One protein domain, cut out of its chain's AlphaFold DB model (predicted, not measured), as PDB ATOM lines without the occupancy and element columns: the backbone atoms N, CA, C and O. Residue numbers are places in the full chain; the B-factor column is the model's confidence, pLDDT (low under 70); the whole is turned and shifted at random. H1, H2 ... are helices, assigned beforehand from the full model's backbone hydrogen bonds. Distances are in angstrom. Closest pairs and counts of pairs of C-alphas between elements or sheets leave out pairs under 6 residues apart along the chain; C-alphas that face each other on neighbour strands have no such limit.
ATOM      1  N   ILE A   4     163.402 200.743 187.484       76.38
ATOM      2  CA  ILE A   4     164.618 199.949 187.265       76.38
ATOM      3  C   ILE A   4     165.384 199.718 188.579       76.38
ATOM      4  O   ILE A   4     165.857 198.618 188.846       76.38
ATOM      5  N   CYS A   5     165.443 200.733 189.443       77.81
ATOM      6  CA  CYS A   5     166.145 200.659 190.722       77.81
ATOM      7  C   CYS A   5     165.438 199.700 191.699       77.81
ATOM      8  O   CYS A   5     166.096 198.959 192.423       77.81
ATOM      9  N   ARG A   6     164.097 199.628 191.663       77.69
ATOM     10  CA  ARG A   6     163.325 198.648 192.453       77.69
ATOM     11  C   ARG A   6     163.557 197.211 191.987       77.69
ATOM     12  O   ARG A   6     163.728 196.341 192.834       77.69
ATOM     13  N   CYS A   7     163.610 196.964 190.677       78.94
ATOM     14  CA  CYS A   7     163.912 195.628 190.151       78.94
ATOM     15  C   CYS A   7     165.321 195.164 190.537       78.94
ATOM     16  O   CYS A   7     165.486 194.027 190.964       78.94
ATOM     17  N   LEU A   8     166.319 196.050 190.462       82.06
ATOM     18  CA  LEU A   8     167.692 195.716 190.855       82.06
ATOM     19  C   LEU A   8     167.799 195.349 192.342       82.06
ATOM     20  O   LEU A   8     168.472 194.379 192.680       82.06
ATOM     21  N   ILE A   9     167.090 196.068 193.217       83.00
ATOM     22  CA  ILE A   9     167.043 195.759 194.654       83.00
ATOM     23  C   ILE A   9     166.374 194.399 194.904       83.00
ATOM     24  O   ILE A   9     166.877 193.610 195.700       83.00
ATOM     25  N   LEU A  10     165.277 194.094 194.206       81.31
ATOM     26  CA  LEU A  10     164.580 192.809 194.340       81.31
ATOM     27  C   LEU A  10     165.426 191.633 193.832       81.31
ATOM     28  O   LEU A  10     165.471 190.592 194.483       81.31
ATOM     29  N   CYS A  11     166.142 191.802 192.718       78.81
ATOM     30  CA  CYS A  11     167.064 190.788 192.207       78.81
ATOM     31  C   CYS A  11     168.262 190.577 193.144       78.81
ATOM     32  O   CYS A  11     168.627 189.436 193.412       78.81
ATOM     33  N   ALA A  12     168.840 191.653 193.687       79.06
ATOM     34  CA  ALA A  12     169.927 191.559 194.660       79.06
ATOM     35  C   ALA A  12     169.482 190.840 195.945       79.06
ATOM     36  O   ALA A  12     170.219 190.012 196.477       79.06
ATOM     37  N   LEU A  13     168.254 191.098 196.404       77.00
ATOM     38  CA  LEU A  13     167.673 190.414 197.556       77.00
ATOM     39  C   LEU A  13     167.433 188.922 197.266       77.00
ATOM     40  O   LEU A  13     167.775 188.082 198.090       77.00
ATOM     41  N   ALA A  14     166.917 188.573 196.084       73.31
ATOM     42  CA  ALA A  14     166.688 187.177 195.702       73.31
ATOM     43  C   ALA A  14     167.988 186.349 195.662       73.31
ATOM     44  O   ALA A  14     168.009 185.212 196.132       73.31
ATOM     45  N   VAL A  15     169.089 186.930 195.172       74.25
ATOM     46  CA  VAL A  15     170.406 186.266 195.159       74.25
ATOM     47  C   VAL A  15     170.987 186.142 196.574       74.25
ATOM     48  O   VAL A  15     171.587 185.120 196.897       74.25
ATOM     49  N   ALA A  16     170.763 187.133 197.443       69.19
ATOM     50  CA  ALA A  16     171.234 187.099 198.828       69.19
ATOM     51  C   ALA A  16     170.512 186.048 199.696       69.19
ATOM     52  O   ALA A  16     171.130 185.484 200.596       69.19
ATOM     53  N   VAL A  17     169.231 185.756 199.429       67.56
ATOM     54  CA  VAL A  17     168.461 184.743 200.183       67.56
ATOM     55  C   VAL A  17     168.587 183.336 199.572       67.56
ATOM     56  O   VAL A  17     168.463 182.345 200.285       67.56
ATOM     57  N   GLY A  18     168.891 183.216 198.273       61.41
ATOM     58  CA  GLY A  18     169.061 181.925 197.586       61.41
ATOM     59  C   GLY A  18     170.425 181.242 197.774       61.41
ATOM     60  O   GLY A  18     170.596 180.107 197.340       61.41
ATOM     61  N   GLY A  19     171.400 181.909 198.399       54.00
ATOM     62  CA  GLY A  19     172.810 181.494 198.400       54.00
ATOM     63  C   GLY A  19     173.246 180.410 199.398       54.00
ATOM     64  O   GLY A  19     174.426 180.081 199.411       54.00
ATOM     65  N   CYS A  20     172.365 179.845 200.231       56.00
ATOM     66  CA  CYS A  20     172.794 178.979 201.348       56.00
ATOM     67  C   CYS A  20     172.100 177.608 201.426       56.00
ATOM     68  O   CYS A  20     172.033 177.022 202.502       56.00
ATOM     69  N   THR A  21     171.586 177.059 200.322       55.62
ATOM     70  CA  THR A  21     170.945 175.728 200.356       55.62
ATOM     71  C   THR A  21     171.919 174.555 200.220       55.62
ATOM     72  O   THR A  21     171.501 173.409 200.325       55.62
ATOM     73  N   THR A  22     173.228 174.790 200.074       54.75
ATOM     74  CA  THR A  22     174.241 173.712 200.031       54.75
ATOM     75  C   THR A  22     174.731 173.310 201.427       54.75
ATOM     76  O   THR A  22     175.914 173.050 201.639       54.75
ATOM     77  N   ALA A  23     173.837 173.250 202.412       54.59
ATOM     78  CA  ALA A  23     174.123 172.504 203.627       54.59
ATOM     79  C   ALA A  23     173.835 171.030 203.318       54.59
ATOM     80  O   ALA A  23     172.689 170.595 203.423       54.59
ATOM     81  N   LYS A  24     174.859 170.268 202.902       60.53
ATOM     82  CA  LYS A  24     174.766 168.800 202.942       60.53
ATOM     83  C   LYS A  24     174.373 168.430 204.360       60.53
ATOM     84  O   LYS A  24     175.136 168.653 205.302       60.53
ATOM     85  N   THR A  25     173.139 167.983 204.509       61.44
ATOM     86  CA  THR A  25     172.583 167.690 205.817       61.44
ATOM     87  C   THR A  25     172.966 166.252 206.099       61.44
ATOM     88  O   THR A  25     172.333 165.340 205.586       61.44
ATOM     89  N   TYR A  26     174.047 166.058 206.859       68.81
ATOM     90  CA  TYR A  26     174.508 164.739 207.304       68.81
ATOM     91  C   TYR A  26     173.547 164.162 208.355       68.81
ATOM     92  O   TYR A  26     173.841 164.128 209.557       68.81
ATOM     93  N   ASP A  27     172.344 163.809 207.908       84.31
ATOM     94  CA  ASP A  27     171.202 163.500 208.760       84.31
ATOM     95  C   ASP A  27     171.456 162.245 209.604       84.31
ATOM     96  O   ASP A  27     171.199 162.237 210.808       84.31
ATOM     97  N   ASN A  28     172.056 161.193 209.044       90.31
ATOM     98  CA  ASN A  28     172.286 159.952 209.783       90.31
ATOM     99  C   ASN A  28     173.343 160.108 210.879       90.31
ATOM    100  O   ASN A  28     173.147 159.608 211.990       90.31
ATOM    101  N   SER A  29     174.432 160.832 210.615       92.56
ATOM    102  CA  SER A  29     175.427 161.127 211.651       92.56
ATOM    103  C   SER A  29     174.846 162.006 212.759       92.56
ATOM    104  O   SER A  29     175.074 161.729 213.938       92.56
ATOM    105  N   ALA A  30     174.040 163.017 212.416       92.38
ATOM    106  CA  ALA A  30     173.350 163.848 213.402       92.38
ATOM    107  C   ALA A  30     172.374 163.023 214.260       92.38
ATOM    108  O   ALA A  30     172.382 163.128 215.489       92.38
ATOM    109  N   ARG A  31     171.592 162.140 213.629       94.44
ATOM    110  CA  ARG A  31     170.679 161.210 214.308       94.44
ATOM    111  C   ARG A  31     171.412 160.273 215.263       94.44
ATOM    112  O   ARG A  31     170.907 160.016 216.351       94.44
ATOM    113  N   LEU A  32     172.592 159.774 214.888       94.25
ATOM    114  CA  LEU A  32     173.408 158.922 215.758       94.25
ATOM    115  C   LEU A  32     173.952 159.684 216.966       94.25
ATOM    116  O   LEU A  32     173.877 159.170 218.078       94.25
ATOM    117  N   ILE A  33     174.445 160.907 216.763       95.94
ATOM    118  CA  ILE A  33     174.942 161.769 217.847       95.94
ATOM    119  C   ILE A  33     173.821 162.126 218.829       95.94
ATOM    120  O   ILE A  33     174.058 162.217 220.032       95.94
ATOM    121  N   ALA A  34     172.595 162.302 218.333       96.75
ATOM    122  CA  ALA A  34     171.431 162.634 219.150       96.75
ATOM    123  C   ALA A  34     170.938 161.478 220.041       96.75
ATOM    124  O   ALA A  34     170.044 161.684 220.865       96.75
ATOM    125  N   ARG A  35     171.478 160.259 219.897       96.94
ATOM    126  CA  ARG A  35     171.036 159.125 220.711       96.94
ATOM    127  C   ARG A  35     171.499 159.260 222.171       96.94
ATOM    128  O   ARG A  35     172.646 159.640 222.412       96.94
ATOM    129  N   PRO A  36     170.675 158.852 223.156       98.12
ATOM    130  CA  PRO A  36     171.048 158.905 224.573       98.12
ATOM    131  C   PRO A  36     172.299 158.093 224.941       98.12
ATOM    132  O   PRO A  36     172.981 158.425 225.904       98.12
ATOM    133  N   ASP A  37     172.601 157.031 224.191       97.25
ATOM    134  CA  ASP A  37     173.746 156.144 224.411       97.25
ATOM    135  C   ASP A  37     175.032 156.609 223.706       97.25
ATOM    136  O   ASP A  37     176.113 156.084 223.981       97.25
ATOM    137  N   PHE A  38     174.954 157.625 222.842       97.31
ATOM    138  CA  PHE A  38     176.111 158.135 222.112       97.31
ATOM    139  C   PHE A  38     177.239 158.666 223.016       97.31
ATOM    140  O   PHE A  38     178.395 158.348 222.734       97.31
ATOM    141  N   PRO A  39     176.978 159.411 224.115       97.88
ATOM    142  CA  PRO A  39     178.045 159.864 225.009       97.88
ATOM    143  C   PRO A  39     178.861 158.703 225.587       97.88
ATOM    144  O   PRO A  39     180.085 158.762 225.591       97.88
ATOM    145  N   VAL A  40     178.193 157.613 225.982       98.12
ATOM    146  CA  VAL A  40     178.858 156.414 226.513       98.12
ATOM    147  C   VAL A  40     179.738 155.763 225.446       98.12
ATOM    148  O   VAL A  40     180.888 155.428 225.719       98.12
ATOM    149  N   ALA A  41     179.232 155.624 224.217       96.81
ATOM    150  CA  ALA A  41     179.998 155.060 223.106       96.81
ATOM    151  C   ALA A  41     181.218 155.927 222.740       96.81
ATOM    152  O   ALA A  41     182.319 155.404 222.567       96.81
ATOM    153  N   ARG A  42     181.035 157.252 222.679       97.50
ATOM    154  CA  ARG A  42     182.101 158.226 222.410       97.50
ATOM    155  C   ARG A  42     183.203 158.152 223.460       97.50
ATOM    156  O   ARG A  42     184.375 158.209 223.100       97.50
ATOM    157  N   ASP A  43     182.836 158.051 224.732       98.00
ATOM    158  CA  ASP A  43     183.798 158.048 225.832       98.00
ATOM    159  C   ASP A  43     184.540 156.700 225.921       98.00
ATOM    160  O   ASP A  43     185.732 156.674 226.220       98.00
ATOM    161  N   ALA A  44     183.872 155.590 225.584       98.31
ATOM    162  CA  ALA A  44     184.481 154.261 225.537       98.31
ATOM    163  C   ALA A  44     185.405 154.047 224.320       98.31
ATOM    164  O   ALA A  44     186.413 153.351 224.437       98.31
ATOM    165  N   ALA A  45     185.070 154.614 223.153       98.06
ATOM    166  CA  ALA A  45     185.788 154.378 221.897       98.06
ATOM    167  C   ALA A  45     185.826 155.626 220.980       98.06
ATOM    168  O   ALA A  45     185.236 155.635 219.895       98.06
ATOM    169  N   PRO A  46     186.553 156.691 221.366       96.56
ATOM    170  CA  PRO A  46     186.462 157.995 220.708       96.56
ATOM    171  C   PRO A  46     186.959 158.005 219.258       96.56
ATOM    172  O   PRO A  46     186.339 158.651 218.410       96.56
ATOM    173  N   GLU A  47     188.052 157.297 218.953       97.94
ATOM    174  CA  GLU A  47     188.564 157.216 217.575       97.94
ATOM    175  C   GLU A  47     187.632 156.407 216.676       97.94
ATOM    176  O   GLU A  47     187.318 156.833 215.568       97.94
ATOM    177  N   TRP A  48     187.096 155.297 217.192       97.25
ATOM    178  CA  TRP A  48     186.132 154.492 216.451       97.25
ATOM    179  C   TRP A  48     184.879 155.303 216.108       97.25
ATOM    180  O   TRP A  48     184.442 155.303 214.960       97.25
ATOM    181  N   CYS A  49     184.334 156.063 217.065       97.69
ATOM    182  CA  CYS A  49     183.188 156.935 216.809       97.69
ATOM    183  C   CYS A  49     183.502 158.014 215.763       97.69
ATOM    184  O   CYS A  49     182.660 158.294 214.911       97.69
ATOM    185  N   ARG A  50     184.702 158.612 215.792       96.06
ATOM    186  CA  ARG A  50     185.121 159.592 214.776       96.06
ATOM    187  C   ARG A  50     185.157 158.983 213.381       96.06
ATOM    188  O   ARG A  50     184.612 159.578 212.451       96.06
ATOM    189  N   ASP A  51     185.784 157.824 213.236       98.06
ATOM    190  CA  ASP A  51     185.938 157.177 211.935       98.06
ATOM    191  C   ASP A  51     184.609 156.630 211.408       98.06
ATOM    192  O   ASP A  51     184.305 156.788 210.222       98.06
ATOM    193  N   ALA A  52     183.761 156.089 212.286       97.19
ATOM    194  CA  ALA A  52     182.410 155.669 211.938       97.19
ATOM    195  C   ALA A  52     181.576 156.839 211.392       97.19
ATOM    196  O   ALA A  52     181.015 156.729 210.303       97.19
ATOM    197  N   LEU A  53     181.541 157.981 212.091       96.50
ATOM    198  CA  LEU A  53     180.781 159.158 211.650       96.50
ATOM    199  C   LEU A  53     181.307 159.728 210.324       96.50
ATOM    200  O   LEU A  53     180.520 160.088 209.450       96.50
ATOM    201  N   LYS A  54     182.633 159.764 210.121       95.81
ATOM    202  CA  LYS A  54     183.220 160.155 208.826       95.81
ATOM    203  C   LYS A  54     182.800 159.210 207.701       95.81
ATOM    204  O   LYS A  54     182.475 159.673 206.611       95.81
ATOM    205  N   THR A  55     182.810 157.905 207.968       97.19
ATOM    206  CA  THR A  55     182.422 156.881 206.991       97.19
ATOM    207  C   THR A  55     180.955 157.029 206.612       97.19
ATOM    208  O   THR A  55     180.632 157.037 205.429       97.19
ATOM    209  N   ILE A  56     180.075 157.225 207.597       95.44
ATOM    210  CA  ILE A  56     178.648 157.469 207.363       95.44
ATOM    211  C   ILE A  56     178.454 158.709 206.491       95.44
ATOM    212  O   ILE A  56     177.789 158.616 205.466       95.44
ATOM    213  N   ASN A  57     179.110 159.826 206.817       93.25
ATOM    214  CA  ASN A  57     179.016 161.052 206.016       93.25
ATOM    215  C   ASN A  57     179.485 160.851 204.567       93.25
ATOM    216  O   ASN A  57     178.906 161.414 203.640       93.25
ATOM    217  N   ALA A  58     180.550 160.069 204.360       93.19
ATOM    218  CA  ALA A  58     181.051 159.763 203.024       93.19
ATOM    219  C   ALA A  58     180.054 158.911 202.224       93.19
ATOM    220  O   ALA A  58     179.855 159.159 201.037       93.19
ATOM    221  N   LEU A  59     179.408 157.941 202.877       94.38
ATOM    222  CA  LEU A  59     178.381 157.100 202.261       94.38
ATOM    223  C   LEU A  59     177.113 157.892 201.934       94.38
ATOM    224  O   LEU A  59     176.581 157.738 200.841       94.38
ATOM    225  N   GLU A  60     176.655 158.763 202.836       91.75
ATOM    226  CA  GLU A  60     175.533 159.672 202.568       91.75
ATOM    227  C   GLU A  60     175.814 160.540 201.349       91.75
ATOM    228  O   GLU A  60     174.978 160.646 200.456       91.75
ATOM    229  N   TYR A  61     177.023 161.095 201.268       88.25
ATOM    230  CA  TYR A  61     177.405 161.896 200.120       88.25
ATOM    231  C   TYR A  61     177.427 161.097 198.808       88.25
ATOM    232  O   TYR A  61     177.022 161.620 197.772       88.25
ATOM    233  N   GLU A  62     177.894 159.848 198.828       90.31
ATOM    234  CA  GLU A  62     177.863 158.995 197.636       90.31
ATOM    235  C   GLU A  62     176.424 158.692 197.202       90.31
ATOM    236  O   GLU A  62     176.137 158.743 196.008       90.31
ATOM    237  N   LEU A  63     175.516 158.442 198.152       86.94
ATOM    238  CA  LEU A  63     174.096 158.210 197.876       86.94
ATOM    239  C   LEU A  63     173.400 159.450 197.301       86.94
ATOM    240  O   LEU A  63     172.612 159.314 196.376       86.94
ATOM    241  N   GLU A  64     173.701 160.650 197.804       84.88
ATOM    242  CA  GLU A  64     173.160 161.913 197.268       84.88
ATOM    243  C   GLU A  64     173.652 162.231 195.848       84.88
ATOM    244  O   GLU A  64     173.062 163.059 195.154       84.88
ATOM    245  N   ARG A  65     174.775 161.636 195.433       81.44
ATOM    246  CA  ARG A  65     175.393 161.872 194.125       81.44
ATOM    247  C   ARG A  65     174.830 160.963 193.022       81.44
ATOM    248  O   ARG A  65     175.057 161.269 191.850       81.44
ATOM    249  N   GLN A  66     174.172 159.861 193.382       67.62
ATOM    250  CA  GLN A  66     173.506 158.934 192.454       67.62
ATOM    251  C   GLN A  66     172.144 159.471 192.014       67.62
ATOM    252  O   GLN A  66     171.830 159.296 190.814       67.62
TER     253      GLN A  66
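This is residues 4 to 66 of the 66 residues of an uncharacterized protein of Opitutaceae bacterium TAV4 (UniProt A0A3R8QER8). A lone helix, H1, sticks out as a long free arm from a small helical head, in which the short helix H2 runs beside part of the long helix H4 and the short helix H3 sits at the turn between them. Residues 4 to 23, of which 4 to 18 belong to H1, stand free, and this arm makes much of the length. The printed part has 63 residues with four named helices, in the order H1, H2, H3, H4, and no named strand; the class is all helix. The whole is extended, with a radius of gyration of the C-alphas of 19.3 A, and spans 63 by 27 by 16 A.

Find C-alpha 4 at (164.618, 199.949, 187.265); from there H1, residues 4 to 18, runs 21.2 A to C-alpha 18 at (169.061, 181.925, 197.586). Go on past residues 19 to 26 to C-alpha 27, where H2, residues 27 to 33, begins; it is 10.0 A long. H3, residues 38 to 44, comes next and measures 9.8 A. Then look at residues 46 to 65 for H4, the longest helix, which runs 29.1 A and ends with C-alpha 65 at (175.393, 161.872, 194.125).

Begin with H1, which touches no helix: it is apart from H2, from H3 and from H4. Next compare residues 27 to 33 with residues 53 to 60: H2 and H4 touch, H4 with residues 53 to 60 alone, and their closest C-alphas are those of Ser 29 and Leu 53, 5.7 A apart. These two helices run opposite ways at a shallow tilt of 12 degrees. H2 and H3 are close but not clearly touching; their closest C-alphas, of Leu 32 and Phe 38, are 6.9 A apart, and the two run the same way at a steep tilt of 57 degrees. H3 and H4 are also close but not clearly touching, with the closest C-alphas, of Arg 42 and Cys 49, 5.8 A apart; they run opposite ways at a steep tilt of 46 degrees. In H1, H2, H3 and H4 you will find every O i to N i+4 pair within hydrogen-bond range.

The two C-alphas farthest apart are those of Ile 4 and Ala 44, at 62.8 A. Without the stretches that stand free, residues 4 to 23 and 43 to 48, the body has 37 residues and spans 34 by 16 by 10 A. The printed part has no cut. The links from H2 to H3 and from H3 to H4 are tight, and the link from H1 to H2, with 8 residues, is short. The mean pLDDT of the printed part is 85.0; look for values under 70 at residues 16 to 26 and at residue 66, the chain's last residue.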